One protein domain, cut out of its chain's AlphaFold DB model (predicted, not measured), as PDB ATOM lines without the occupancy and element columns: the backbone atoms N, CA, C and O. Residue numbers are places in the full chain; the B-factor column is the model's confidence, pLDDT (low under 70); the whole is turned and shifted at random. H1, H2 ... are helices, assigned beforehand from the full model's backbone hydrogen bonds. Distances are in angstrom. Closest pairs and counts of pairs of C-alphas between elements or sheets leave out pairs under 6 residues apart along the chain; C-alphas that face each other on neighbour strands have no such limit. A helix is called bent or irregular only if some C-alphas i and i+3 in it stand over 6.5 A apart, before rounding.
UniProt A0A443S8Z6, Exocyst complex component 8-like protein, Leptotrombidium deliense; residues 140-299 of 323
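This is residues 140 to 299 of the 323 residues of the protein "Exocyst complex component 8-like protein" of Leptotrombidium deliense (UniProt A0A443S8Z6). Four long helices, H1, H4, H5 and H6, stand side by side in an up-and-down bundle, with H4 and H5 in the middle layer, H1 over one side and H6 over the other. H7 folds back beside H6 and H5, short H8 follows near the beginning of H6, and the small hairpin of H2 and H3 forms a separate corner beyond H4 and H6. The printed part has 160 residues with eight named helices, H1 to H8 in chain order, and no named strand, class all helix. It is compact, with a radius of gyration of the C-alphas of 15.7 A and spans of 47 by 36 by 26 A.

The longest helix, H6, residues 253 to 279, begins with C-alpha 253 at (148.818, 117.089, 185.595) and is 36.8 A long; it is neither bent nor irregular, but only just, with C-alphas 265 and 268 6.3 A apart. H5, residues 224 to 248, measures 36.5 A, H4, residues 199 to 217, 27.6 A, and H1, residues 140 to 155, 23.0 A from C-alpha 140 at (165.702, 145.718, 184.492). H2 is residues 167 to 178, H7 residues 284 to 292, and H8 residues 294 to 297, ending with C-alpha 297 at (152.264, 119.638, 175.981). H3, residues 183 to 188, is only just irregular: C-alphas 183 and 186 are 6.8 A apart.

H5 and H6 are the hubs, touching four helices each. Residues 239 to 246 of H5 touch H6, closest C-alphas Met 246 and Arg 253, 5.6 A, in a hairpin at a shallow tilt of 8 degrees. H4 touches H6 at Thr 201 and Asn 259, closest C-alphas 6.6 A apart, the same way at 12 degrees. H1 touches residues 230 to 241 of H5, closest C-alphas Lys 143 and Ala 230, 5.5 A, and is apart from H6. Residues 264 to 272 of H6 touch H7, closest C-alphas Leu 264 and His 290, 6.3 A. Residues 257 to 261 of H6 touch H8, closest C-alphas Arg 257 and Lys 297, 6.3 A. H2 touches H3 with residues 174 to 177, closest C-alphas Met 177 and Ser 183, 6.6 A, at a steep tilt of 44 degrees; H3 and H6 are near each other. Every O i to N i+4 pair is within hydrogen-bond range in H1, H2 and H5, against 14 of 15 in H4, 20 of 23 in H6, 2 of 5 in H7 and 0 of 2 in H3; O i to N i+3 pairs within range number 4 of 6 in H7 and 2 of 3 in H3.

The C-alphas farthest apart, Asp 191 and Val 222, are 48.3 A apart. The printed part has no cut, and the link H1 to H2 is long. Residues 298 to 299 are under pLDDT 70.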
ATOM      1  N   GLU A 140     165.246 146.582 183.400       95.12
ATOM      2  CA  GLU A 140     165.702 145.718 184.492       95.12
ATOM      3  C   GLU A 140     164.701 145.686 185.654       95.12
ATOM      4  O   GLU A 140     164.257 144.614 186.059       95.12
ATOM      5  N   ASP A 141     164.234 146.852 186.110       93.44
ATOM      6  CA  ASP A 141     163.240 146.954 187.183       93.44
ATOM      7  C   ASP A 141     161.932 146.233 186.805       93.44
ATOM      8  O   ASP A 141     161.267 145.648 187.662       93.44
ATOM      9  N   CYS A 142     161.523 146.283 185.532       94.38
ATOM     10  CA  CYS A 142     160.325 145.597 185.046       94.38
ATOM     11  C   CYS A 142     160.503 144.074 185.065       94.38
ATOM     12  O   CYS A 142     159.637 143.358 185.579       94.38
ATOM     13  N   LYS A 143     161.653 143.597 184.571       96.12
ATOM     14  CA  LYS A 143     162.047 142.187 184.605       96.12
ATOM     15  C   LYS A 143     162.048 141.654 186.037       96.12
ATOM     16  O   LYS A 143     161.372 140.666 186.317       96.12
ATOM     17  N   ASP A 144     162.734 142.337 186.948       96.50
ATOM     18  CA  ASP A 144     162.907 141.901 188.336       96.50
ATOM     19  C   ASP A 144     161.584 141.890 189.104       96.50
ATOM     20  O   ASP A 144     161.267 140.918 189.793       96.50
ATOM     21  N   LYS A 145     160.752 142.926 188.927       95.00
ATOM     22  CA  LYS A 145     159.404 142.965 189.516       95.00
ATOM     23  C   LYS A 145     158.553 141.790 189.051       95.00
ATOM     24  O   LYS A 145     157.847 141.194 189.866       95.00
ATOM     25  N   LEU A 146     158.600 141.452 187.760       96.31
ATOM     26  CA  LEU A 146     157.834 140.324 187.244       96.31
ATOM     27  C   LEU A 146     158.397 138.987 187.743       96.31
ATOM     28  O   LEU A 146     157.614 138.124 188.136       96.31
ATOM     29  N   LEU A 147     159.721 138.819 187.798       97.25
ATOM     30  CA  LEU A 147     160.360 137.615 188.337       97.25
ATOM     31  C   LEU A 147     160.017 137.383 189.815       97.25
ATOM     32  O   LEU A 147     159.643 136.268 190.186       97.25
ATOM     33  N   GLU A 148     160.070 138.418 190.653       96.31
ATOM     34  CA  GLU A 148     159.669 138.291 192.057       96.31
ATOM     35  C   GLU A 148     158.161 138.031 192.192       96.31
ATOM     36  O   GLU A 148     157.753 137.192 192.998       96.31
ATOM     37  N   ALA A 149     157.318 138.645 191.353       95.75
ATOM     38  CA  ALA A 149     155.888 138.337 191.327       95.75
ATOM     39  C   ALA A 149     155.611 136.872 190.939       95.75
ATOM     40  O   ALA A 149     154.758 136.231 191.553       95.75
ATOM     41  N   ILE A 150     156.338 136.323 189.958       95.81
ATOM     42  CA  ILE A 150     156.266 134.902 189.582       95.81
ATOM     43  C   ILE A 150     156.655 134.030 190.771       95.81
ATOM     44  O   ILE A 150     155.936 133.091 191.105       95.81
ATOM     45  N   LYS A 151     157.766 134.342 191.439       94.88
ATOM     46  CA  LYS A 151     158.278 133.579 192.583       94.88
ATOM     47  C   LYS A 151     157.304 133.561 193.761       94.88
ATOM     48  O   LYS A 151     157.086 132.490 194.322       94.88
ATOM     49  N   LEU A 152     156.691 134.698 194.096       94.38
ATOM     50  CA  LEU A 152     155.676 134.788 195.151       94.38
ATOM     51  C   LEU A 152     154.406 134.011 194.781       94.38
ATOM     52  O   LEU A 152     153.934 133.187 195.552       94.38
ATOM     53  N   ARG A 153     153.875 134.185 193.566       92.38
ATOM     54  CA  ARG A 153     152.680 133.430 193.141       92.38
ATOM     55  C   ARG A 153     152.950 131.933 193.012       92.38
ATOM     56  O   ARG A 153     152.047 131.130 193.203       92.38
ATOM     57  N   SER A 154     154.193 131.557 192.719       90.06
ATOM     58  CA  SER A 154     154.619 130.164 192.598       90.06
ATOM     59  C   SER A 154     154.542 129.387 193.912       90.06
ATOM     60  O   SER A 154     154.364 128.167 193.863       90.06
ATOM     61  N   THR A 155     154.720 130.047 195.065       87.06
ATOM     62  CA  THR A 155     154.620 129.393 196.383       87.06
ATOM     63  C   THR A 155     153.178 129.138 196.790       87.06
ATOM     64  O   THR A 155     152.911 128.115 197.417       87.06
ATOM     65  N   ASP A 156     152.273 130.022 196.374       85.56
ATOM     66  CA  ASP A 156     150.866 130.022 196.780       85.56
ATOM     67  C   ASP A 156     149.952 129.332 195.748       85.56
ATOM     68  O   ASP A 156     148.727 129.314 195.898       85.56
ATOM     69  N   ASP A 157     150.527 128.776 194.676       86.69
ATOM     70  CA  ASP A 157     149.760 128.158 193.600       86.69
ATOM     71  C   ASP A 157     149.205 126.791 194.013       86.69
ATOM     72  O   ASP A 157     149.941 125.822 194.229       86.69
ATOM     73  N   ASN A 158     147.877 126.728 194.076       85.06
ATOM     74  CA  ASN A 158     147.118 125.541 194.454       85.06
ATOM     75  C   ASN A 158     146.532 124.796 193.249       85.06
ATOM     76  O   ASN A 158     145.780 123.850 193.459       85.06
ATOM     77  N   TRP A 159     146.818 125.221 192.009       89.62
ATOM     78  CA  TRP A 159     146.384 124.525 190.786       89.62
ATOM     79  C   TRP A 159     144.874 124.256 190.702       89.62
ATOM     80  O   TRP A 159     144.426 123.255 190.144       89.62
ATOM     81  N   GLN A 160     144.073 125.189 191.217       87.88
ATOM     82  CA  GLN A 160     142.614 125.132 191.153       87.88
ATOM     83  C   GLN A 160     142.049 126.175 190.180       87.88
ATOM     84  O   GLN A 160     142.650 127.241 190.003       87.88
ATOM     85  N   PRO A 161     140.884 125.897 189.561       88.06
ATOM     86  CA  PRO A 161     140.157 126.884 188.773       88.06
ATOM     87  C   PRO A 161     139.814 128.127 189.595       88.06
ATOM     88  O   PRO A 161     139.402 128.031 190.754       88.06
ATOM     89  N   GLN A 162     139.948 129.301 188.984       90.50
ATOM     90  CA  GLN A 162     139.608 130.564 189.630       90.50
ATOM     91  C   GLN A 162     138.085 130.754 189.690       90.50
ATOM     92  O   GLN A 162     137.375 130.514 188.714       90.50
ATOM     93  N   ASN A 163     137.580 131.216 190.836       89.44
ATOM     94  CA  ASN A 163     136.172 131.552 191.031       89.44
ATOM     95  C   ASN A 163     136.024 133.050 191.328       89.44
ATOM     96  O   ASN A 163     136.648 133.556 192.259       89.44
ATOM     97  N   HIS A 164     135.181 133.737 190.557       87.44
ATOM     98  CA  HIS A 164     134.901 135.169 190.699       87.44
ATOM     99  C   HIS A 164     133.635 135.462 191.517       87.44
ATOM    100  O   HIS A 164     133.262 136.621 191.697       87.44
ATOM    101  N   GLY A 165     132.979 134.422 192.035       87.06
ATOM    102  CA  GLY A 165     131.852 134.509 192.958       87.06
ATOM    103  C   GLY A 165     130.521 134.839 192.287       87.06
ATOM    104  O   GLY A 165     129.544 134.140 192.529       87.06
ATOM    105  N   ASN A 166     130.467 135.878 191.452       89.44
ATOM    106  CA  ASN A 166     129.248 136.305 190.767       89.44
ATOM    107  C   ASN A 166     129.511 136.794 189.329       89.44
ATOM    108  O   ASN A 166     130.651 137.041 188.923       89.44
ATOM    109  N   LYS A 167     128.420 136.980 188.571       87.50
ATOM    110  CA  LYS A 167     128.461 137.425 187.171       87.50
ATOM    111  C   LYS A 167     129.108 138.808 186.996       87.50
ATOM    112  O   LYS A 167     129.809 139.038 186.021       87.50
ATOM    113  N   ALA A 168     128.936 139.717 187.954       88.88
ATOM    114  CA  ALA A 168     129.589 141.028 187.906       88.88
ATOM    115  C   ALA A 168     131.119 140.915 188.058       88.88
ATOM    116  O   ALA A 168     131.869 141.612 187.376       88.88
ATOM    117  N   GLY A 169     131.589 140.005 188.916       88.50
ATOM    118  CA  GLY A 169     133.003 139.743 189.158       88.50
ATOM    119  C   GLY A 169     133.705 139.146 187.944       88.50
ATOM    120  O   GLY A 169     134.830 139.548 187.645       88.50
ATOM    121  N   ILE A 170     133.043 138.239 187.215       89.44
ATOM    122  CA  ILE A 170     133.608 137.708 185.970       89.44
ATOM    123  C   ILE A 170     133.594 138.761 184.858       89.44
ATOM    124  O   ILE A 170     134.597 138.893 184.168       89.44
ATOM    125  N   THR A 171     132.525 139.558 184.716       89.94
ATOM    126  CA  THR A 171     132.464 140.632 183.708       89.94
ATOM    127  C   THR A 171     133.586 141.641 183.920       89.94
ATOM    128  O   THR A 171     134.324 141.919 182.981       89.94
ATOM    129  N   LYS A 172     133.796 142.089 185.165       91.69
ATOM    130  CA  LYS A 172     134.921 142.966 185.504       91.69
ATOM    131  C   LYS A 172     136.269 142.323 185.175       91.69
ATOM    132  O   LYS A 172     137.140 142.979 184.626       91.69
ATOM    133  N   PHE A 173     136.445 141.037 185.476       90.75
ATOM    134  CA  PHE A 173     137.674 140.317 185.138       90.75
ATOM    135  C   PHE A 173     137.914 140.228 183.623       90.75
ATOM    136  O   PHE A 173     139.046 140.389 183.174       90.75
ATOM    137  N   ILE A 174     136.867 139.981 182.835       90.06
ATOM    138  CA  ILE A 174     136.951 139.925 181.371       90.06
ATOM    139  C   ILE A 174     137.329 141.297 180.808       90.06
ATOM    140  O   ILE A 174     138.211 141.371 179.956       90.06
ATOM    141  N   GLU A 175     136.704 142.372 181.296       91.31
ATOM    142  CA  GLU A 175     137.051 143.751 180.929       91.31
ATOM    143  C   GLU A 175     138.508 144.065 181.295       91.31
ATOM    144  O   GLU A 175     139.297 144.432 180.427       91.31
ATOM    145  N   ASP A 176     138.908 143.766 182.532       90.69
ATOM    146  CA  ASP A 176     140.270 143.959 183.036       90.69
ATOM    147  C   ASP A 176     141.337 143.181 182.239       90.69
ATOM    148  O   ASP A 176     142.511 143.567 182.251       90.69
ATOM    149  N   MET A 177     140.977 142.050 181.624       91.12
ATOM    150  CA  MET A 177     141.862 141.247 180.770       91.12
ATOM    151  C   MET A 177     141.867 141.743 179.327       91.12
ATOM    152  O   MET A 177     142.920 141.761 178.685       91.12
ATOM    153  N   LYS A 178     140.712 142.188 178.831       90.12
ATOM    154  CA  LYS A 178     140.562 142.804 177.514       90.12
ATOM    155  C   LYS A 178     141.375 144.093 177.411       90.12
ATOM    156  O   LYS A 178     142.050 144.283 176.403       90.12
ATOM    157  N   ASP A 179     141.386 144.910 178.460       88.50
ATOM    158  CA  ASP A 179     142.179 146.143 178.528       88.50
ATOM    159  C   ASP A 179     143.692 145.879 178.435       88.50
ATOM    160  O   ASP A 179     144.438 146.685 177.882       88.50
ATOM    161  N   SER A 180     144.150 144.716 178.909       86.44
ATOM    162  CA  SER A 180     145.537 144.257 178.751       86.44
ATOM    163  C   SER A 180     145.809 143.556 177.411       86.44
ATOM    164  O   SER A 180     146.936 143.136 177.175       86.44
ATOM    165  N   GLY A 181     144.814 143.427 176.525       83.94
ATOM    166  CA  GLY A 181     144.940 142.799 175.203       83.94
ATOM    167  C   GLY A 181     144.517 141.325 175.138       83.94
ATOM    168  O   GLY A 181     144.512 140.736 174.060       83.94
ATOM    169  N   LEU A 182     144.095 140.714 176.248       87.12
ATOM    170  CA  LEU A 182     143.756 139.291 176.329       87.12
ATOM    171  C   LEU A 182     142.243 139.044 176.169       87.12
ATOM    172  O   LEU A 182     141.553 138.605 177.089       87.12
ATOM    173  N   SER A 183     141.713 139.302 174.973       83.50
ATOM    174  CA  SER A 183     140.268 139.161 174.697       83.50
ATOM    175  C   SER A 183     139.778 137.703 174.658       83.50
ATOM    176  O   SER A 183     138.602 137.427 174.879       83.50
ATOM    177  N   CYS A 184     140.674 136.747 174.399       83.06
ATOM    178  CA  CYS A 184     140.357 135.320 174.272       83.06
ATOM    179  C   CYS A 184     140.040 134.621 175.607       83.06
ATOM    180  O   CYS A 184     139.606 133.468 175.602       83.06
ATOM    181  N   ILE A 185     140.214 135.300 176.749       84.69
ATOM    182  CA  ILE A 185     139.970 134.719 178.077       84.69
ATOM    183  C   ILE A 185     138.512 134.278 178.271       84.69
ATOM    184  O   ILE A 185     138.251 133.326 179.004       84.69
ATOM    185  N   GLN A 186     137.575 134.909 177.554       84.19
ATOM    186  CA  GLN A 186     136.153 134.560 177.563       84.19
ATOM    187  C   GLN A 186     135.912 133.082 177.220       84.19
ATOM    188  O   GLN A 186     135.021 132.459 177.791       84.19
ATOM    189  N   ASN A 187     136.740 132.499 176.346       86.88
ATOM    190  CA  ASN A 187     136.620 131.104 175.908       86.88
ATOM    191  C   ASN A 187     136.960 130.098 177.020       86.88
ATOM    192  O   ASN A 187     136.677 128.908 176.897       86.88
ATOM    193  N   TYR A 188     137.578 130.568 178.105       85.31
ATOM    194  CA  TYR A 188     137.962 129.758 179.256       85.31
ATOM    195  C   TYR A 188     136.993 129.908 180.435       85.31
ATOM    196  O   TYR A 188     137.200 129.236 181.452       85.31
ATOM    197  N   VAL A 189     135.961 130.752 180.309       86.38
ATOM    198  CA  VAL A 189     134.916 130.968 181.318       86.38
ATOM    199  C   VAL A 189     133.870 129.858 181.235       86.38
ATOM    200  O   VAL A 189     133.388 129.525 180.156       86.38
ATOM    201  N   TYR A 190     133.505 129.295 182.382       86.44
ATOM    202  CA  TYR A 190     132.479 128.262 182.512       86.44
ATOM    203  C   TYR A 190     131.696 128.441 183.823       86.44
ATOM    204  O   TYR A 190     132.092 129.229 184.687       86.44
ATOM    205  N   ASP A 191     130.561 127.748 183.960       78.38
ATOM    206  CA  ASP A 191     129.660 127.830 185.126       78.38
ATOM    207  C   ASP A 191     129.299 129.277 185.533       78.38
ATOM    208  O   ASP A 191     129.173 129.590 186.715       78.38
ATOM    209  N   GLU A 192     129.210 130.181 184.550       78.56
ATOM    210  CA  GLU A 192     128.904 131.621 184.661       78.56
ATOM    211  C   GLU A 192     129.838 132.482 185.539       78.56
ATOM    212  O   GLU A 192     129.813 133.703 185.411       78.56
ATOM    213  N   CYS A 193     130.660 131.894 186.413       84.06
ATOM    214  CA  CYS A 193     131.478 132.606 187.406       84.06
ATOM    215  C   CYS A 193     132.893 132.020 187.587       84.06
ATOM    216  O   CYS A 193     133.645 132.497 188.444       84.06
ATOM    217  N   ARG A 194     133.272 130.983 186.829       86.12
ATOM    218  CA  ARG A 194     134.558 130.284 186.975       86.12
ATOM    219  C   ARG A 194     135.412 130.375 185.719       86.12
ATOM    220  O   ARG A 194     134.901 130.429 184.606       86.12
ATOM    221  N   VAL A 195     136.729 130.358 185.903       89.62
ATOM    222  CA  VAL A 195     137.717 130.345 184.816       89.62
ATOM    223  C   VAL A 195     138.517 129.057 184.893       89.62
ATOM    224  O   VAL A 195     139.028 128.681 185.945       89.62
ATOM    225  N   SER A 196     138.650 128.373 183.759       88.44
ATOM    226  CA  SER A 196     139.337 127.077 183.627       88.44
ATOM    227  C   SER A 196     140.871 127.181 183.615       88.44
ATOM    228  O   SER A 196     141.548 126.355 183.000       88.44
ATOM    229  N   LEU A 197     141.406 128.196 184.297       90.44
ATOM    230  CA  LEU A 197     142.823 128.522 184.468       90.44
ATOM    231  C   LEU A 197     143.078 128.906 185.932       90.44
ATOM    232  O   LEU A 197     142.148 129.277 186.654       90.44
ATOM    233  N   THR A 198     144.333 128.818 186.376       91.81
ATOM    234  CA  THR A 198     144.709 129.277 187.720       91.81
ATOM    235  C   THR A 198     144.793 130.800 187.777       91.81
ATOM    236  O   THR A 198     145.127 131.464 186.793       91.81
ATOM    237  N   SER A 199     144.577 131.351 188.975       91.31
ATOM    238  CA  SER A 199     144.823 132.773 189.256       91.31
ATOM    239  C   SER A 199     146.278 133.176 188.973       91.31
ATOM    240  O   SER A 199     146.546 134.288 188.516       91.31
ATOM    241  N   ASN A 200     147.231 132.259 189.183       92.81
ATOM    242  CA  ASN A 200     148.639 132.476 188.855       92.81
ATOM    243  C   ASN A 200     148.837 132.680 187.342       92.81
ATOM    244  O   ASN A 200     149.406 133.688 186.927       92.81
ATOM    245  N   THR A 201     148.305 131.776 186.514       93.00
ATOM    246  CA  THR A 201     148.429 131.835 185.051       93.00
ATOM    247  C   THR A 201     147.775 133.084 184.463       93.00
ATOM    248  O   THR A 201     148.387 133.751 183.627       93.00
ATOM    249  N   THR A 202     146.572 133.448 184.912       92.75
ATOM    250  CA  THR A 202     145.870 134.644 184.417       92.75
ATOM    251  C   THR A 202     146.562 135.937 184.865       92.75
ATOM    252  O   THR A 202     146.755 136.851 184.061       92.75
ATOM    253  N   SER A 203     147.028 136.001 186.118       93.69
ATOM    254  CA  SER A 203     147.782 137.149 186.645       93.69
ATOM    255  C   SER A 203     149.145 137.322 185.975       93.69
ATOM    256  O   SER A 203     149.566 138.455 185.720       93.69
ATOM    257  N   PHE A 204     149.842 136.216 185.683       95.50
ATOM    258  CA  PHE A 204     151.077 136.229 184.902       95.50
ATOM    259  C   PHE A 204     150.812 136.743 183.489       95.50
ATOM    260  O   PHE A 204     151.464 137.699 183.090       95.50
ATOM    261  N   ALA A 205     149.823 136.192 182.776       94.88
ATOM    262  CA  ALA A 205     149.494 136.614 181.416       94.88
ATOM    263  C   ALA A 205     149.221 138.121 181.326       94.88
ATOM    264  O   ALA A 205     149.806 138.808 180.490       94.88
ATOM    265  N   LYS A 206     148.417 138.656 182.254       94.19
ATOM    266  CA  LYS A 206     148.153 140.096 182.349       94.19
ATOM    267  C   LYS A 206     149.430 140.913 182.573       94.19
ATOM    268  O   LYS A 206     149.669 141.904 181.889       94.19
ATOM    269  N   SER A 207     150.249 140.501 183.541       95.12
ATOM    270  CA  SER A 207     151.474 141.223 183.911       95.12
ATOM    271  C   SER A 207     152.527 141.163 182.796       95.12
ATOM    272  O   SER A 207     153.215 142.149 182.551       95.12
ATOM    273  N   TYR A 208     152.619 140.027 182.099       95.94
ATOM    274  CA  TYR A 208     153.517 139.811 180.969       95.94
ATOM    275  C   TYR A 208     153.123 140.671 179.764       95.94
ATOM    276  O   TYR A 208     153.982 141.345 179.207       95.94
ATOM    277  N   LEU A 209     151.833 140.740 179.411       94.50
ATOM    278  CA  LEU A 209     151.355 141.622 178.337       94.50
ATOM    279  C   LEU A 209     151.618 143.097 178.642       94.50
ATOM    280  O   LEU A 209     152.121 143.820 177.788       94.50
ATOM    281  N   ASN A 210     151.356 143.538 179.875       94.06
ATOM    282  CA  ASN A 210     151.663 144.910 180.281       94.06
ATOM    283  C   ASN A 210     153.168 145.210 180.160       94.06
ATOM    284  O   ASN A 210     153.538 146.253 179.626       94.06
ATOM    285  N   MET A 211     154.033 144.280 180.587       94.94
ATOM    286  CA  MET A 211     155.482 144.387 180.393       94.94
ATOM    287  C   MET A 211     155.839 144.484 178.904       94.94
ATOM    288  O   MET A 211     156.554 145.402 178.521       94.94
ATOM    289  N   VAL A 212     155.307 143.608 178.048       94.50
ATOM    290  CA  VAL A 212     155.529 143.648 176.590       94.50
ATOM    291  C   VAL A 212     155.128 145.007 176.004       94.50
ATOM    292  O   VAL A 212     155.916 145.628 175.289       94.50
ATOM    293  N   HIS A 213     153.934 145.503 176.338       92.94
ATOM    294  CA  HIS A 213     153.435 146.792 175.858       92.94
ATOM    295  C   HIS A 213     154.335 147.956 176.287       92.94
ATOM    296  O   HIS A 213     154.588 148.861 175.489       92.94
ATOM    297  N   ASP A 214     154.833 147.936 177.523       93.88
ATOM    298  CA  ASP A 214     155.711 148.978 178.050       93.88
ATOM    299  C   ASP A 214     157.124 148.911 177.467       93.88
ATOM    300  O   ASP A 214     157.685 149.946 177.104       93.88
ATOM    301  N   LEU A 215     157.699 147.717 177.329       93.94
ATOM    302  CA  LEU A 215     159.054 147.552 176.809       93.94
ATOM    303  C   LEU A 215     159.144 147.875 175.316       93.94
ATOM    304  O   LEU A 215     160.109 148.507 174.893       93.94
ATOM    305  N   ILE A 216     158.125 147.534 174.523       92.25
ATOM    306  CA  ILE A 216     158.102 147.864 173.090       92.25
ATOM    307  C   ILE A 216     158.095 149.384 172.864       92.25
ATOM    308  O   ILE A 216     158.779 149.872 171.967       92.25
ATOM    309  N   LYS A 217     157.422 150.170 173.718       91.81
ATOM    310  CA  LYS A 217     157.483 151.650 173.667       91.81
ATOM    311  C   LYS A 217     158.893 152.198 173.907       91.81
ATOM    312  O   LYS A 217     159.229 153.296 173.458       91.81
ATOM    313  N   LEU A 218     159.709 151.451 174.645       91.50
ATOM    314  CA  LEU A 218     161.077 151.822 174.987       91.50
ATOM    315  C   LEU A 218     162.098 151.383 173.938       91.50
ATOM    316  O   LEU A 218     163.263 151.775 174.059       91.50
ATOM    317  N   ASN A 219     161.668 150.643 172.915       85.75
ATOM    318  CA  ASN A 219     162.550 150.042 171.934       85.75
ATOM    319  C   ASN A 219     163.457 151.065 171.232       85.75
ATOM    320  O   ASN A 219     163.014 152.099 170.732       85.75
ATOM    321  N   THR A 220     164.739 150.716 171.175       85.31
ATOM    322  CA  THR A 220     165.748 151.311 170.301       85.31
ATOM    323  C   THR A 220     166.659 150.185 169.815       85.31
ATOM    324  O   THR A 220     166.762 149.161 170.502       85.31
ATOM    325  N   PRO A 221     167.390 150.362 168.700       82.62
ATOM    326  CA  PRO A 221     168.309 149.334 168.205       82.62
ATOM    327  C   PRO A 221     169.307 148.837 169.263       82.62
ATOM    328  O   PRO A 221     169.677 147.671 169.275       82.62
ATOM    329  N   VAL A 222     169.709 149.711 170.192       82.31
ATOM    330  CA  VAL A 222     170.655 149.377 171.269       82.31
ATOM    331  C   VAL A 222     169.981 148.614 172.417       82.31
ATOM    332  O   VAL A 222     170.633 147.818 173.089       82.31
ATOM    333  N   MET A 223     168.693 148.857 172.673       88.00
ATOM    334  CA  MET A 223     167.949 148.251 173.788       88.00
ATOM    335  C   MET A 223     167.291 146.917 173.435       88.00
ATOM    336  O   MET A 223     166.908 146.183 174.345       88.00
ATOM    337  N   LEU A 224     167.194 146.589 172.146       88.81
ATOM    338  CA  LEU A 224     166.496 145.412 171.634       88.81
ATOM    339  C   LEU A 224     166.888 144.118 172.362       88.81
ATOM    340  O   LEU A 224     166.031 143.452 172.936       88.81
ATOM    341  N   ASN A 225     168.188 143.820 172.428       90.56
ATOM    342  CA  ASN A 225     168.689 142.597 173.063       90.56
ATOM    343  C   ASN A 225     168.292 142.509 174.542       90.56
ATOM    344  O   ASN A 225     167.923 141.442 175.018       90.56
ATOM    345  N   ARG A 226     168.310 143.637 175.268       92.19
ATOM    346  CA  ARG A 226     167.917 143.671 176.687       92.19
ATOM    347  C   ARG A 226     166.423 143.437 176.872       92.19
ATOM    348  O   ARG A 226     166.022 142.764 177.816       92.19
ATOM    349  N   ILE A 227     165.599 144.004 175.989       93.19
ATOM    350  CA  ILE A 227     164.148 143.795 176.013       93.19
ATOM    351  C   ILE A 227     163.848 142.318 175.774       93.19
ATOM    352  O   ILE A 227     163.121 141.710 176.557       93.19
ATOM    353  N   VAL A 228     164.440 141.730 174.734       92.38
ATOM    354  CA  VAL A 228     164.210 140.326 174.393       92.38
ATOM    355  C   VAL A 228     164.700 139.397 175.508       92.38
ATOM    356  O   VAL A 228     163.950 138.519 175.935       92.38
ATOM    357  N   GLU A 229     165.882 139.646 176.078       94.00
ATOM    358  CA  GLU A 229     166.389 138.907 177.241       94.00
ATOM    359  C   GLU A 229     165.404 138.954 178.421       94.00
ATOM    360  O   GLU A 229     165.094 137.922 179.018       94.00
ATOM    361  N   ALA A 230     164.855 140.132 178.735       95.56
ATOM    362  CA  ALA A 230     163.890 140.297 179.819       95.56
ATOM    363  C   ALA A 230     162.579 139.526 179.568       95.56
ATOM    364  O   ALA A 230     162.046 138.887 180.483       95.56
ATOM    365  N   LEU A 231     162.071 139.549 178.331       95.00
ATOM    366  CA  LEU A 231     160.864 138.819 177.932       95.00
ATOM    367  C   LEU A 231     161.065 137.300 177.984       95.00
ATOM    368  O   LEU A 231     160.191 136.581 178.475       95.00
ATOM    369  N   ILE A 232     162.217 136.812 177.526       95.00
ATOM    370  CA  ILE A 232     162.563 135.387 177.553       95.00
ATOM    371  C   ILE A 232     162.766 134.914 178.987       95.00
ATOM    372  O   ILE A 232     162.227 133.874 179.370       95.00
ATOM    373  N   ALA A 233     163.513 135.666 179.799       96.19
ATOM    374  CA  ALA A 233     163.816 135.296 181.177       96.19
ATOM    375  C   ALA A 233     162.540 135.158 182.020       96.19
ATOM    376  O   ALA A 233     162.368 134.166 182.734       96.19
ATOM    377  N   THR A 234     161.623 136.120 181.902       96.31
ATOM    378  CA  THR A 234     160.356 136.120 182.648       96.31
ATOM    379  C   THR A 234     159.411 135.012 182.186       96.31
ATOM    380  O   THR A 234     158.856 134.301 183.026       96.31
ATOM    381  N   PHE A 235     159.283 134.780 180.876       95.69
ATOM    382  CA  PHE A 235     158.464 133.678 180.357       95.69
ATOM    383  C   PHE A 235     159.037 132.309 180.747       95.69
ATOM    384  O   PHE A 235     158.327 131.448 181.269       95.69
ATOM    385  N   THR A 236     160.350 132.131 180.596       94.81
ATOM    386  CA  THR A 236     161.073 130.914 180.994       94.81
ATOM    387  C   THR A 236     160.895 130.614 182.481       94.81
ATOM    388  O   THR A 236     160.696 129.458 182.856       94.81
ATOM    389  N   ALA A 237     160.942 131.632 183.347       95.44
ATOM    390  CA  ALA A 237     160.726 131.460 184.781       95.44
ATOM    391  C   ALA A 237     159.332 130.888 185.090       95.44
ATOM    392  O   ALA A 237     159.224 129.931 185.862       95.44
ATOM    393  N   GLN A 238     158.284 131.401 184.435       94.94
ATOM    394  CA  GLN A 238     156.925 130.872 184.580       94.94
ATOM    395  C   GLN A 238     156.817 129.429 184.062       94.94
ATOM    396  O   GLN A 238     156.244 128.564 184.726       94.94
ATOM    397  N   MET A 239     157.409 129.127 182.906       93.00
ATOM    398  CA  MET A 239     157.368 127.772 182.345       93.00
ATOM    399  C   MET A 239     158.119 126.753 183.216       93.00
ATOM    400  O   MET A 239     157.656 125.625 183.396       93.00
ATOM    401  N   ARG A 240     159.230 127.153 183.847       92.56
ATOM    402  CA  ARG A 240     159.949 126.319 184.828       92.56
ATOM    403  C   ARG A 240     159.111 126.028 186.075       92.56
ATOM    404  O   ARG A 240     159.202 124.926 186.622       92.56
ATOM    405  N   HIS A 241     158.285 126.975 186.530       92.88
ATOM    406  CA  HIS A 241     157.338 126.730 187.626       92.88
ATOM    407  C   HIS A 241     156.301 125.664 187.253       92.88
ATOM    408  O   HIS A 241     156.069 124.739 188.039       92.88
ATOM    409  N   ILE A 242     155.758 125.728 186.036       90.62
ATOM    410  CA  ILE A 242     154.828 124.721 185.503       90.62
ATOM    411  C   ILE A 242     155.504 123.352 185.438       90.62
ATOM    412  O   ILE A 242     154.967 122.376 185.965       90.62
ATOM    413  N   GLU A 243     156.710 123.266 184.870       90.12
ATOM    414  CA  GLU A 243     157.455 122.007 184.783       90.12
ATOM    415  C   GLU A 243     157.709 121.394 186.171       90.12
ATOM    416  O   GLU A 243     157.477 120.199 186.397       90.12
ATOM    417  N   LYS A 244     158.152 122.212 187.134       90.38
ATOM    418  CA  LYS A 244     158.363 121.782 188.522       90.38
ATOM    419  C   LYS A 244     157.062 121.280 189.153       90.38
ATOM    420  O   LYS A 244     157.063 120.268 189.856       90.38
ATOM    421  N   SER A 245     155.951 121.947 188.869       88.00
ATOM    422  CA  SER A 245     154.639 121.588 189.399       88.00
ATOM    423  C   SER A 245     154.091 120.297 188.791       88.00
ATOM    424  O   SER A 245     153.561 119.472 189.532       88.00
ATOM    425  N   MET A 246     154.327 120.024 187.503       85.75
ATOM    426  CA  MET A 246     153.976 118.736 186.877       85.75
ATOM    427  C   MET A 246     154.694 117.539 187.527       85.75
ATOM    428  O   MET A 246     154.161 116.420 187.556       85.75
ATOM    429  N   LYS A 247     155.907 117.752 188.056       86.12
ATOM    430  CA  LYS A 247     156.667 116.732 188.801       86.12
ATOM    431  C   LYS A 247     156.088 116.514 190.205       86.12
ATOM    432  O   LYS A 247     155.982 115.364 190.632       86.12
ATOM    433  N   LYS A 248     155.680 117.593 190.889       86.69
ATOM    434  CA  LYS A 248     155.154 117.578 192.268       86.69
ATOM    435  C   LYS A 248     153.700 117.086 192.360       86.69
ATOM    436  O   LYS A 248     153.407 116.210 193.167       86.69
ATOM    437  N   PHE A 249     152.803 117.603 191.523       84.06
ATOM    438  CA  PHE A 249     151.357 117.373 191.600       84.06
ATOM    439  C   PHE A 249     150.891 116.401 190.508       84.06
ATOM    440  O   PHE A 249     150.398 116.787 189.450       84.06
ATOM    441  N   LYS A 250     151.074 115.096 190.751       82.19
ATOM    442  CA  LYS A 250     150.760 114.053 189.755       82.19
ATOM    443  C   LYS A 250     149.263 113.955 189.422       82.19
ATOM    444  O   LYS A 250     148.931 113.666 188.277       82.19
ATOM    445  N   SER A 251     148.383 114.195 190.396       81.19
ATOM    446  CA  SER A 251     146.917 114.150 190.248       81.19
ATOM    447  C   SER A 251     146.373 115.243 189.327       81.19
ATOM    448  O   SER A 251     145.427 115.011 188.581       81.19
ATOM    449  N   GLU A 252     146.997 116.418 189.337       84.38
ATOM    450  CA  GLU A 252     146.508 117.624 188.660       84.38
ATOM    451  C   GLU A 252     147.202 117.881 187.317       84.38
ATOM    452  O   GLU A 252     146.947 118.891 186.663       84.38
ATOM    453  N   ARG A 253     148.041 116.948 186.842       86.38
ATOM    454  CA  ARG A 253     148.818 117.089 185.595       86.38
ATOM    455  C   ARG A 253     147.987 117.519 184.392       86.38
ATOM    456  O   ARG A 253     148.449 118.349 183.617       86.38
ATOM    457  N   LYS A 254     146.764 116.997 184.245       85.44
ATOM    458  CA  LYS A 254     145.856 117.386 183.154       85.44
ATOM    459  C   LYS A 254     145.504 118.876 183.211       85.44
ATOM    460  O   LYS A 254     145.512 119.548 182.184       85.44
ATOM    461  N   PHE A 255     145.242 119.399 184.408       88.19
ATOM    462  CA  PHE A 255     144.914 120.807 184.614       88.19
ATOM    463  C   PHE A 255     146.150 121.707 184.478       88.19
ATOM    464  O   PHE A 255     146.094 122.735 183.803       88.19
ATOM    465  N   ILE A 256     147.297 121.285 185.014       89.31
ATOM    466  CA  ILE A 256     148.582 121.983 184.833       89.31
ATOM    467  C   ILE A 256     148.927 122.091 183.339       89.31
ATOM    468  O   ILE A 256     149.295 123.159 182.853       89.31
ATOM    469  N   ARG A 257     148.723 121.008 182.578       88.62
ATOM    470  CA  ARG A 257     148.947 120.978 181.128       88.62
ATOM    471  C   ARG A 257     148.028 121.947 180.381       88.62
ATOM    472  O   ARG A 257     148.488 122.619 179.468       88.62
ATOM    473  N   ARG A 258     146.760 122.085 180.785       88.00
ATOM    474  CA  ARG A 258     145.837 123.086 180.211       88.00
ATOM    475  C   ARG A 258     146.339 124.521 180.410       88.00
ATOM    476  O   ARG A 258     146.267 125.318 179.482       88.00
ATOM    477  N   ASN A 259     146.897 124.830 181.581       91.12
ATOM    478  CA  ASN A 259     147.519 126.133 181.836       91.12
ATOM    479  C   ASN A 259     148.780 126.337 180.975       91.12
ATOM    480  O   ASN A 259     148.984 127.426 180.443       91.12
ATOM    481  N   ALA A 260     149.585 125.287 180.766       90.75
ATOM    482  CA  ALA A 260     150.731 125.328 179.852       90.75
ATOM    483  C   ALA A 260     150.308 125.573 178.393       90.75
ATOM    484  O   ALA A 260     150.929 126.378 177.705       90.75
ATOM    485  N   TYR A 261     149.230 124.923 177.936       90.06
ATOM    486  CA  TYR A 261     148.650 125.154 176.610       90.06
ATOM    487  C   TYR A 261     148.212 126.602 176.431       90.06
ATOM    488  O   TYR A 261     148.544 127.209 175.427       90.06
ATOM    489  N   PHE A 262     147.521 127.181 177.412       91.88
ATOM    490  CA  PHE A 262     147.119 128.582 177.334       91.88
ATOM    491  C   PHE A 262     148.328 129.529 177.201       91.88
ATOM    492  O   PHE A 262     148.323 130.433 176.370       91.88
ATOM    493  N   LEU A 263     149.402 129.311 177.966       91.75
ATOM    494  CA  LEU A 263     150.585 130.170 177.865       91.75
ATOM    495  C   LEU A 263     151.327 129.999 176.534       91.75
ATOM    496  O   LEU A 263     151.724 130.993 175.932       91.75
ATOM    497  N   LEU A 264     151.494 128.763 176.063       90.38
ATOM    498  CA  LEU A 264     152.258 128.484 174.847       90.38
ATOM    499  C   LEU A 264     151.458 128.699 173.561       90.38
ATOM    500  O   LEU A 264     152.047 129.134 172.593       90.38
ATOM    501  N   ASP A 265     150.163 128.395 173.515       88.12
ATOM    502  CA  ASP A 265     149.362 128.429 172.274       88.12
ATOM    503  C   ASP A 265     148.374 129.589 172.212       88.12
ATOM    504  O   ASP A 265     147.677 129.760 171.215       88.12
ATOM    505  N   THR A 266     148.282 130.397 173.267       89.38
ATOM    506  CA  THR A 266     147.413 131.577 173.276       89.38
ATOM    507  C   THR A 266     148.188 132.836 173.622       89.38
ATOM    508  O   THR A 266     148.165 133.787 172.849       89.38
ATOM    509  N   LEU A 267     148.901 132.852 174.751       91.56
ATOM    510  CA  LEU A 267     149.626 134.048 175.185       91.56
ATOM    511  C   LEU A 267     150.857 134.336 174.316       91.56
ATOM    512  O   LEU A 267     151.031 135.469 173.881       91.56
ATOM    513  N   LEU A 268     151.708 133.335 174.076       91.56
ATOM    514  CA  LEU A 268     152.952 133.534 173.334       91.56
ATOM    515  C   LEU A 268     152.709 133.978 171.874       91.56
ATOM    516  O   LEU A 268     153.266 135.010 171.506       91.56
ATOM    517  N   PRO A 269     151.800 133.355 171.090       90.88
ATOM    518  CA  PRO A 269     151.473 133.835 169.744       90.88
ATOM    519  C   PRO A 269     150.907 135.256 169.722       90.88
ATOM    520  O   PRO A 269     151.207 136.027 168.816       90.88
ATOM    521  N   LEU A 270     150.105 135.632 170.728       89.88
ATOM    522  CA  LEU A 270     149.578 136.994 170.846       89.88
ATOM    523  C   LEU A 270     150.713 138.014 171.034       89.88
ATOM    524  O   LEU A 270     150.687 139.095 170.448       89.88
ATOM    525  N   VAL A 271     151.718 137.660 171.838       90.44
ATOM    526  CA  VAL A 271     152.902 138.495 172.070       90.44
ATOM    527  C   VAL A 271     153.775 138.572 170.824       90.44
ATOM    528  O   VAL A 271     154.223 139.662 170.480       90.44
ATOM    529  N   GLU A 272     153.983 137.460 170.120       90.19
ATOM    530  CA  GLU A 272     154.721 137.439 168.852       90.19
ATOM    531  C   GLU A 272     154.034 138.285 167.778       90.19
ATOM    532  O   GLU A 272     154.700 139.067 167.099       90.19
ATOM    533  N   GLN A 273     152.707 138.183 167.655       89.56
ATOM    534  CA  GLN A 273     151.927 139.006 166.736       89.56
ATOM    535  C   GLN A 273     152.083 140.491 167.077       89.56
ATOM    536  O   GLN A 273     152.441 141.282 166.208       89.56
ATOM    537  N   TYR A 274     151.875 140.867 168.342       88.94
ATOM    538  CA  TYR A 274     152.011 142.259 168.772       88.94
ATOM    539  C   TYR A 274     153.437 142.792 168.568       88.94
ATOM    540  O   TYR A 274     153.626 143.937 168.158       88.94
ATOM    541  N   TYR A 275     154.452 141.963 168.821       87.31
ATOM    542  CA  TYR A 275     155.846 142.306 168.567       87.31
ATOM    543  C   TYR A 275     156.092 142.542 167.072       87.31
ATOM    544  O   TYR A 275     156.629 143.583 166.702       87.31
ATOM    545  N   CYS A 276     155.646 141.625 166.210       87.88
ATOM    546  CA  CYS A 276     155.798 141.721 164.759       87.88
ATOM    547  C   CYS A 276     155.118 142.979 164.197       87.88
ATOM    548  O   CYS A 276     155.738 143.731 163.451       87.88
ATOM    549  N   GLU A 277     153.890 143.272 164.636       88.25
ATOM    550  CA  GLU A 277     153.133 144.466 164.229       88.25
ATOM    551  C   GLU A 277     153.802 145.791 164.629       88.25
ATOM    552  O   GLU A 277     153.543 146.823 164.013       88.25
ATOM    553  N   LYS A 278     154.611 145.804 165.696       85.50
ATOM    554  CA  LYS A 278     155.270 147.024 166.194       85.50
ATOM    555  C   LYS A 278     156.718 147.174 165.755       85.50
ATOM    556  O   LYS A 278     157.223 148.294 165.763       85.50
ATOM    557  N   MET A 279     157.373 146.071 165.425       80.25
ATOM    558  CA  MET A 279     158.808 146.019 165.151       80.25
ATOM    559  C   MET A 279     159.122 145.722 163.684       80.25
ATOM    560  O   MET A 279     160.302 145.684 163.333       80.25
ATOM    561  N   ASP A 280     158.101 145.446 162.865       78.81
ATOM    562  CA  ASP A 280     158.208 144.994 161.468       78.81
ATOM    563  C   ASP A 280     159.183 143.809 161.288       78.81
ATOM    564  O   ASP A 280     159.755 143.588 160.221       78.81
ATOM    565  N   THR A 281     159.413 143.048 162.364       79.81
ATOM    566  CA  THR A 281     160.397 141.964 162.449       79.81
ATOM    567  C   THR A 281     159.898 140.861 163.377       79.81
ATOM    568  O   THR A 281     159.324 141.121 164.437       79.81
ATOM    569  N   SER A 282     160.135 139.607 162.994       79.38
ATOM    570  CA  SER A 282     159.858 138.440 163.834       79.38
ATOM    571  C   SER A 282     160.999 138.197 164.822       79.38
ATOM    572  O   SER A 282     162.169 138.235 164.443       79.38
ATOM    573  N   CYS A 283     160.675 137.883 166.077       80.19
ATOM    574  CA  CYS A 283     161.670 137.509 167.079       80.19
ATOM    575  C   CYS A 283     161.860 135.986 167.108       80.19
ATOM    576  O   CYS A 283     161.072 135.269 167.723       80.19
ATOM    577  N   GLU A 284     162.934 135.490 166.487       83.50
ATOM    578  CA  GLU A 284     163.253 134.053 166.479       83.50
ATOM    579  C   GLU A 284     163.417 133.472 167.890       83.50
ATOM    580  O   GLU A 284     163.152 132.296 168.128       83.50
ATOM    581  N   GLU A 285     163.880 134.283 168.838       85.12
ATOM    582  CA  GLU A 285     164.166 133.849 170.203       85.12
ATOM    583  C   GLU A 285     162.886 133.615 171.017       85.12
ATOM    584  O   GLU A 285     162.845 132.691 171.828       85.12
ATOM    585  N   LEU A 286     161.817 134.374 170.748       83.38
ATOM    586  CA  LEU A 286     160.490 134.090 171.302       83.38
ATOM    587  C   LEU A 286     159.899 132.823 170.678       83.38
ATOM    588  O   LEU A 286     159.392 131.968 171.403       83.38
ATOM    589  N   THR A 287     160.076 132.624 169.371       85.12
ATOM    590  CA  THR A 287     159.582 131.421 168.686       85.12
ATOM    591  C   THR A 287     160.284 130.148 169.162       85.12
ATOM    592  O   THR A 287     159.662 129.087 169.263       85.12
ATOM    593  N   LYS A 288     161.562 130.234 169.559       88.12
ATOM    594  CA  LYS A 288     162.287 129.113 170.183       88.12
ATOM    595  C   LYS A 288     161.610 128.616 171.465       88.12
ATOM    596  O   LYS A 288     161.594 127.405 171.689       88.12
ATOM    597  N   LEU A 289     160.939 129.482 172.233       85.12
ATOM    598  CA  LEU A 289     160.224 129.081 173.456       85.12
ATOM    599  C   LEU A 289     159.102 128.067 173.189       85.12
ATOM    600  O   LEU A 289     158.850 127.204 174.034       85.12
ATOM    601  N   HIS A 290     158.458 128.110 172.016       84.44
ATOM    602  CA  HIS A 290     157.484 127.086 171.628       84.44
ATOM    603  C   HIS A 290     158.114 125.693 171.560       84.44
ATOM    604  O   HIS A 290     157.482 124.711 171.955       84.44
ATOM    605  N   THR A 291     159.349 125.615 171.061       85.06
ATOM    606  CA  THR A 291     160.080 124.356 170.875       85.06
ATOM    607  C   THR A 291     160.670 123.879 172.196       85.06
ATOM    608  O   THR A 291     160.481 122.719 172.562       85.06
ATOM    609  N   ASP A 292     161.289 124.785 172.956       84.88
ATOM    610  CA  ASP A 292     161.939 124.487 174.237       84.88
ATOM    611  C   ASP A 292     160.971 123.913 175.275       84.88
ATOM    612  O   ASP A 292     161.366 123.109 176.119       84.88
ATOM    613  N   PHE A 293     159.693 124.299 175.204       85.88
ATOM    614  CA  PHE A 293     158.649 123.843 176.119       85.88
ATOM    615  C   PHE A 293     157.599 122.929 175.472       85.88
ATOM    616  O   PHE A 293     156.592 122.595 176.107       85.88
ATOM    617  N   ALA A 294     157.833 122.458 174.242       81.25
ATOM    618  CA  ALA A 294     156.921 121.552 173.541       81.25
ATOM    619  C   ALA A 294     156.670 120.245 174.321       81.25
ATOM    620  O   ALA A 294     155.569 119.687 174.280       81.25
ATOM    621  N   HIS A 295     157.649 119.770 175.100       82.81
ATOM    622  CA  HIS A 295     157.517 118.564 175.926       82.81
ATOM    623  C   HIS A 295     156.447 118.690 177.014       82.81
ATOM    624  O   HIS A 295     155.855 117.676 177.383       82.81
ATOM    625  N   LEU A 296     156.148 119.902 177.496       78.31
ATOM    626  CA  LEU A 296     155.117 120.124 178.518       78.31
ATOM    627  C   LEU A 296     153.704 119.847 177.989       78.31
ATOM    628  O   LEU A 296     152.815 119.462 178.752       78.31
ATOM    629  N   LYS A 297     153.512 119.980 176.673       72.06
ATOM    630  CA  LYS A 297     152.264 119.638 175.981       72.06
ATOM    631  C   LYS A 297     152.111 118.135 175.779       72.06
ATOM    632  O   LYS A 297     150.994 117.617 175.782       72.06
ATOM    633  N   SER A 298     153.230 117.427 175.632       68.19
ATOM    634  CA  SER A 298     153.219 115.987 175.403       68.19
ATOM    635  C   SER A 298     152.678 115.230 176.623       68.19
ATOM    636  O   SER A 298     153.013 115.499 177.782       68.19
ATOM    637  N   VAL A 299     151.808 114.256 176.362       58.31
ATOM    638  CA  VAL A 299     151.379 113.293 177.376       58.31
ATOM    639  C   VAL A 299     152.564 112.371 177.656       58.31
ATOM    640  O   VAL A 299     152.984 111.599 176.793       58.31
TER     641      VAL A 299